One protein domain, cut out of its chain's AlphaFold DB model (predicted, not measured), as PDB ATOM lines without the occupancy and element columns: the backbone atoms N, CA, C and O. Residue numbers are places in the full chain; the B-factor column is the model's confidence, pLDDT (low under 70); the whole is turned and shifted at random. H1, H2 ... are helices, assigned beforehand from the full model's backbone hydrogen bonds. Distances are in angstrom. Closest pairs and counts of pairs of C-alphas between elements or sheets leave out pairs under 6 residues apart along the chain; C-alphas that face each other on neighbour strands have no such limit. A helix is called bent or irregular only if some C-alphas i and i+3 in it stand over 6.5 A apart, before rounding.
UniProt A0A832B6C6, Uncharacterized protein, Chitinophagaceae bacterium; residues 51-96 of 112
ATOM      1  N   ASN A  51     -15.518  32.240 -17.364       59.16
ATOM      2  CA  ASN A  51     -14.283  31.519 -17.702       59.16
ATOM      3  C   ASN A  51     -13.021  32.397 -17.672       59.16
ATOM      4  O   ASN A  51     -11.923  31.917 -17.968       59.16
ATOM      5  N   ARG A  52     -13.129  33.685 -17.318       71.81
ATOM      6  CA  ARG A  52     -11.945  34.532 -17.145       71.81
ATOM      7  C   ARG A  52     -11.292  34.214 -15.792       71.81
ATOM      8  O   ARG A  52     -11.923  34.450 -14.762       71.81
ATOM      9  N   PRO A  53     -10.015  33.781 -15.748       72.44
ATOM     10  CA  PRO A  53      -9.330  33.430 -14.494       72.44
ATOM     11  C   PRO A  53      -9.285  34.592 -13.488       72.44
ATOM     12  O   PRO A  53      -9.233  34.379 -12.282       72.44
ATOM     13  N   VAL A  54      -9.381  35.829 -13.982       80.44
ATOM     14  CA  VAL A  54      -9.483  37.050 -13.171       80.44
ATOM     15  C   VAL A  54     -10.755  37.071 -12.313       80.44
ATOM     16  O   VAL A  54     -10.702  37.502 -11.166       80.44
ATOM     17  N   ILE A  55     -11.885  36.583 -12.832       80.06
ATOM     18  CA  ILE A  55     -13.161  36.582 -12.103       80.06
ATOM     19  C   ILE A  55     -13.157  35.508 -11.015       80.06
ATOM     20  O   ILE A  55     -13.587  35.787  -9.902       80.06
ATOM     21  N   ALA A  56     -12.587  34.332 -11.286       81.19
ATOM     22  CA  ALA A  56     -12.390  33.299 -10.267       81.19
ATOM     23  C   ALA A  56     -11.462  33.768  -9.129       81.19
ATOM     24  O   ALA A  56     -11.723  33.502  -7.959       81.19
ATOM     25  N   LEU A  57     -10.395  34.508  -9.447       87.19
ATOM     26  CA  LEU A  57      -9.514  35.084  -8.427       87.19
ATOM     27  C   LEU A  57     -10.236  36.161  -7.597       87.19
ATOM     28  O   LEU A  57     -10.086  36.210  -6.377       87.19
ATOM     29  N   ALA A  58     -11.037  37.006  -8.252       88.75
ATOM     30  CA  ALA A  58     -11.805  38.056  -7.591       88.75
ATOM     31  C   ALA A  58     -12.855  37.482  -6.630       88.75
ATOM     32  O   ALA A  58     -12.975  37.973  -5.510       88.75
ATOM     33  N   THR A  59     -13.577  36.424  -7.014       87.81
ATOM     34  CA  THR A  59     -14.562  35.783  -6.127       87.81
ATOM     35  C   THR A  59     -13.897  35.162  -4.902       87.81
ATOM     36  O   THR A  59     -14.378  35.364  -3.789       87.81
ATOM     37  N   VAL A  60     -12.761  34.480  -5.075       91.69
ATOM     38  CA  VAL A  60     -11.979  33.934  -3.952       91.69
ATOM     39  C   VAL A  60     -11.508  35.048  -3.014       91.69
ATOM     40  O   VAL A  60     -11.678  34.936  -1.801       91.69
ATOM     41  N   LEU A  61     -10.979  36.151  -3.554       94.62
ATOM     42  CA  LEU A  61     -10.566  37.307  -2.752       94.62
ATOM     43  C   LEU A  61     -11.730  37.924  -1.972       94.62
ATOM     44  O   LEU A  61     -11.571  38.227  -0.792       94.62
ATOM     45  N   VAL A  62     -12.900  38.072  -2.594       94.75
ATOM     46  CA  VAL A  62     -14.106  38.588  -1.927       94.75
ATOM     47  C   VAL A  62     -14.510  37.691  -0.759       94.75
ATOM     48  O   VAL A  62     -14.771  38.201   0.328       94.75
ATOM     49  N   VAL A  63     -14.507  36.367  -0.941       94.44
ATOM     50  CA  VAL A  63     -14.823  35.413   0.136       94.44
ATOM     51  C   VAL A  63     -13.821  35.524   1.291       94.44
ATOM     52  O   VAL A  63     -14.220  35.510   2.454       94.44
ATOM     53  N   ILE A  64     -12.528  35.679   0.994       94.81
ATOM     54  CA  ILE A  64     -11.489  35.861   2.019       94.81
ATOM     55  C   ILE A  64     -11.708  37.164   2.796       94.81
ATOM     56  O   ILE A  64     -11.682  37.147   4.024       94.81
ATOM     57  N   ILE A  65     -11.955  38.278   2.101       94.88
ATOM     58  CA  ILE A  65     -12.190  39.586   2.730       94.88
ATOM     59  C   ILE A  65     -13.453  39.547   3.591       94.88
ATOM     60  O   ILE A  65     -13.423  40.012   4.726       94.88
ATOM     61  N   MET A  66     -14.536  38.955   3.089       93.00
ATOM     62  CA  MET A  66     -15.790  38.793   3.827       93.00
ATOM     63  C   MET A  66     -15.558  38.051   5.149       93.00
ATOM     64  O   MET A  66     -15.946  38.535   6.207       93.00
ATOM     65  N   ASN A  67     -14.866  36.908   5.103       90.69
ATOM     66  CA  ASN A  67     -14.551  36.138   6.306       90.69
ATOM     67  C   ASN A  67     -13.616  36.901   7.255       90.69
ATOM     68  O   ASN A  67     -13.814  36.869   8.467       90.69
ATOM     69  N   ALA A  68     -12.621  37.613   6.721       88.88
ATOM     70  CA  ALA A  68     -11.727  38.433   7.530       88.88
ATOM     71  C   ALA A  68     -12.492  39.549   8.261       88.88
ATOM     72  O   ALA A  68     -12.281  39.738   9.455       88.88
ATOM     73  N   LEU A  69     -13.413  40.242   7.583       88.50
ATOM     74  CA  LEU A  69     -14.254  41.277   8.190       88.50
ATOM     75  C   LEU A  69     -15.125  40.717   9.319       88.50
ATOM     76  O   LEU A  69     -15.146  41.295  10.402       88.50
ATOM     77  N   VAL A  70     -15.757  39.559   9.107       86.06
ATOM     78  CA  VAL A  70     -16.544  38.873  10.148       86.06
ATOM     79  C   VAL A  70     -15.684  38.558  11.376       86.06
ATOM     80  O   VAL A  70     -16.118  38.779  12.506       86.06
ATOM     81  N   LEU A  71     -14.446  38.094  11.181       81.12
ATOM     82  CA  LEU A  71     -13.520  37.830  12.286       81.12
ATOM     83  C   LEU A  71     -13.069  39.113  12.999       81.12
ATOM     84  O   LEU A  71     -12.955  39.110  14.225       81.12
ATOM     85  N   PHE A  72     -12.832  40.208  12.275       81.44
ATOM     86  CA  PHE A  72     -12.466  41.493  12.879       81.44
ATOM     87  C   PHE A  72     -13.619  42.104  13.687       81.44
ATOM     88  O   PHE A  72     -13.384  42.583  14.795       81.44
ATOM     89  N   GLU A  73     -14.856  42.033  13.191       75.19
ATOM     90  CA  GLU A  73     -16.043  42.467  13.941       75.19
ATOM     91  C   GLU A  73     -16.302  41.567  15.159       75.19
ATOM     92  O   GLU A  73     -16.578  42.058  16.255       75.19
ATOM     93  N   SER A  74     -16.115  40.251  15.007       63.19
ATOM     94  CA  SER A  74     -16.230  39.293  16.112       63.19
ATOM     95  C   SER A  74     -15.118  39.428  17.153       63.19
ATOM     96  O   SER A  74     -15.320  39.020  18.293       63.19
ATOM     97  N   SER A  75     -13.954  39.978  16.798       61.66
ATOM     98  CA  SER A  75     -12.852  40.203  17.746       61.66
ATOM     99  C   SER A  75     -13.068  41.451  18.613       61.66
ATOM    100  O   SER A  75     -12.426  41.588  19.653       61.66
ATOM    101  N   GLY A  76     -13.953  42.365  18.195       59.56
ATOM    102  CA  GLY A  76     -14.308  43.579  18.940       59.56
ATOM    103  C   GLY A  76     -15.502  43.413  19.885       59.56
ATOM    104  O   GLY A  76     -15.627  44.172  20.848       59.56
ATOM    105  N   ASN A  77     -16.355  42.413  19.650       55.44
ATOM    106  CA  ASN A  77     -17.487  42.123  20.518       55.44
ATOM    107  C   ASN A  77     -17.111  41.060  21.539       55.44
ATOM    108  O   ASN A  77     -16.881  39.893  21.232       55.44
ATOM    109  N   GLN A  78     -17.070  41.525  22.780       56.97
ATOM    110  CA  GLN A  78     -16.902  40.730  23.976       56.97
ATOM    111  C   GLN A  78     -17.780  39.490  23.892       56.97
ATOM    112  O   GLN A  78     -18.974  39.569  23.593       56.97
ATOM    113  N   THR A  79     -17.142  38.353  24.134       56.41
ATOM    114  CA  THR A  79     -17.765  37.063  24.381       56.41
ATOM    115  C   THR A  79     -19.123  37.224  25.039       56.41
ATOM    116  O   THR A  79     -19.225  37.712  26.163       56.41
ATOM    117  N   ASN A  80     -20.160  36.839  24.302       57.28
ATOM    118  CA  ASN A  80     -21.527  36.864  24.777       57.28
ATOM    119  C   ASN A  80     -21.592  35.931  26.002       57.28
ATOM    120  O   ASN A  80     -21.349  34.733  25.832       57.28
ATOM    121  N   PRO A  81     -21.853  36.427  27.226       57.44
ATOM    122  CA  PRO A  81     -21.777  35.602  28.434       57.44
ATOM    123  C   PRO A  81     -22.720  34.393  28.365       57.44
ATOM    124  O   PRO A  81     -22.374  33.329  28.856       57.44
ATOM    125  N   ALA A  82     -23.834  34.511  27.632       59.06
ATOM    126  CA  ALA A  82     -24.757  33.408  27.370       59.06
ATOM    127  C   ALA A  82     -24.136  32.244  26.565       59.06
ATOM    128  O   ALA A  82     -24.461  31.093  26.817       59.06
ATOM    129  N   LEU A  83     -23.219  32.516  25.627       59.78
ATOM    130  CA  LEU A  83     -22.545  31.468  24.840       59.78
ATOM    131  C   LEU A  83     -21.386  30.829  25.617       59.78
ATOM    132  O   LEU A  83     -21.097  29.649  25.458       59.78
ATOM    133  N   GLN A  84     -20.735  31.611  26.479       59.66
ATOM    134  CA  GLN A  84     -19.633  31.144  27.318       59.66
ATOM    135  C   GLN A  84     -20.123  30.274  28.485       59.66
ATOM    136  O   GLN A  84     -19.425  29.344  28.891       59.66
ATOM    137  N   GLU A  85     -21.311  30.568  29.020       61.47
ATOM    138  CA  GLU A  85     -21.982  29.724  30.010       61.47
ATOM    139  C   GLU A  85     -22.386  28.375  29.409       61.47
ATOM    140  O   GLU A  85     -22.090  27.351  30.020       61.47
ATOM    141  N   ASP A  86     -22.944  28.349  28.194       66.19
ATOM    142  CA  ASP A  86     -23.292  27.101  27.504       66.19
ATOM    143  C   ASP A  86     -22.056  26.212  27.278       66.19
ATOM    144  O   ASP A  86     -22.061  25.040  27.661       66.19
ATOM    145  N   GLU A  87     -20.951  26.756  26.752       67.00
ATOM    146  CA  GLU A  87     -19.704  25.992  26.560       67.00
ATOM    147  C   GLU A  87     -19.126  25.453  27.882       67.00
ATOM    148  O   GLU A  87     -18.654  24.313  27.943       67.00
ATOM    149  N   GLN A  88     -19.198  26.236  28.965       67.69
ATOM    150  CA  GLN A  88     -18.749  25.806  30.292       67.69
ATOM    151  C   GLN A  88     -19.671  24.756  30.924       67.69
ATOM    152  O   GLN A  88     -19.182  23.895  31.659       67.69
ATOM    153  N   ILE A  89     -20.979  24.806  30.663       69.06
ATOM    154  CA  ILE A  89     -21.950  23.805  31.127       69.06
ATOM    155  C   ILE A  89     -21.715  22.479  30.397       69.06
ATOM    156  O   ILE A  89     -21.579  21.451  31.061       69.06
ATOM    157  N   PHE A  90     -21.538  22.499  29.071       71.50
ATOM    158  CA  PHE A  90     -21.179  21.297  28.310       71.50
ATOM    159  C   PHE A  90     -19.848  20.703  28.787       71.50
ATOM    160  O   PHE A  90     -19.767  19.503  29.050       71.50
ATOM    161  N   ALA A  91     -18.809  21.521  28.975       75.31
ATOM    162  CA  ALA A  91     -17.522  21.040  29.478       75.31
ATOM    163  C   ALA A  91     -17.624  20.415  30.885       75.31
ATOM    164  O   ALA A  91     -16.968  19.407  31.158       75.31
ATOM    165  N   LYS A  92     -18.463  20.973  31.768       72.75
ATOM    166  CA  LYS A  92     -18.726  20.416  33.106       72.75
ATOM    167  C   LYS A  92     -19.489  19.093  33.044       72.75
ATOM    168  O   LYS A  92     -19.184  18.197  33.825       72.75
ATOM    169  N   GLU A  93     -20.424  18.940  32.114       65.88
ATOM    170  CA  GLU A  93     -21.230  17.721  31.978       65.88
ATOM    171  C   GLU A  93     -20.443  16.535  31.399       65.88
ATOM    172  O   GLU A  93     -20.634  15.397  31.828       65.88
ATOM    173  N   TYR A  94     -19.488  16.787  30.497       69.19
ATOM    174  CA  TYR A  94     -18.574  15.748  29.994       69.19
ATOM    175  C   TYR A  94     -17.352  15.510  30.891       69.19
ATOM    176  O   TYR A  94     -16.627  14.529  30.694       69.19
ATOM    177  N   SER A  95     -17.110  16.372  31.885       69.00
ATOM    178  CA  SER A  95     -16.107  16.103  32.910       69.00
ATOM    179  C   SER A  95     -16.622  14.980  33.813       69.00
ATOM    180  O   SER A  95     -17.471  15.166  34.680       69.00
ATOM    181  N   TYR A  96     -16.138  13.766  33.557       52.91
ATOM    182  CA  TYR A  96     -16.399  12.610  34.405       52.91
ATOM    183  C   TYR A  96     -16.002  12.967  35.849       52.91
ATOM    184  O   TYR A  96     -14.866  13.416  36.048       52.91
TER     185      TYR A  96
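Overview. This is residues 51 to 96 of the 112 residues of an uncharacterized protein of Chitinophagaceae bacterium (UniProt A0A832B6C6). This is an open L of two separate helices: the long H1 makes one arm, the shorter H2 makes the other, and a four-residue link, residues 77 to 80, forms the corner. Nothing packs in the angle between the arms, and there is no core. The printed part has 46 residues with two named helices, H1 then H2 along the chain, and no named strand; its class is all helix. It is extended, with a radius of gyration of the C-alphas of 18.5 A, and the C-alphas span 55 by 25 by 10 A.

Arrangement. Begin with the longest helix, H1, residues 53 to 76, and go on through the tight link of 4 residues to H2, residues 81 to 94. H1 and H2 are apart, with no C-alpha of the one within 8 A of the other. Residues 51 to 96 stand free: no C-alpha among them has another C-alpha within 10 A that is at least eight places away along the chain. Look at the backbone O and N atoms inside H1 and H2, and you will find every O i to N i+4 pair within hydrogen-bond range.

Along the chain. Find C-alpha 53 at (-9.330, 33.430, -14.494); from there H1 runs 35.3 A, mainly along rising z, to C-alpha 76 at (-14.308, 43.579, 18.940). H2 starts at C-alpha 81 and runs 20.2 A, mainly along falling y, to C-alpha 94 at (-18.574, 15.748, 29.994). Neither helix is bent.

Size, cuts and confidence. The two C-alphas farthest apart, those of Arg 52 and Tyr 96, are 56.2 A apart. The printed part has no cut and no long link. In the B-factor column the mean pLDDT of the printed part is 74.2; look for values under 70 at residue 51, residues 74 to 89 and residues 93 to 96.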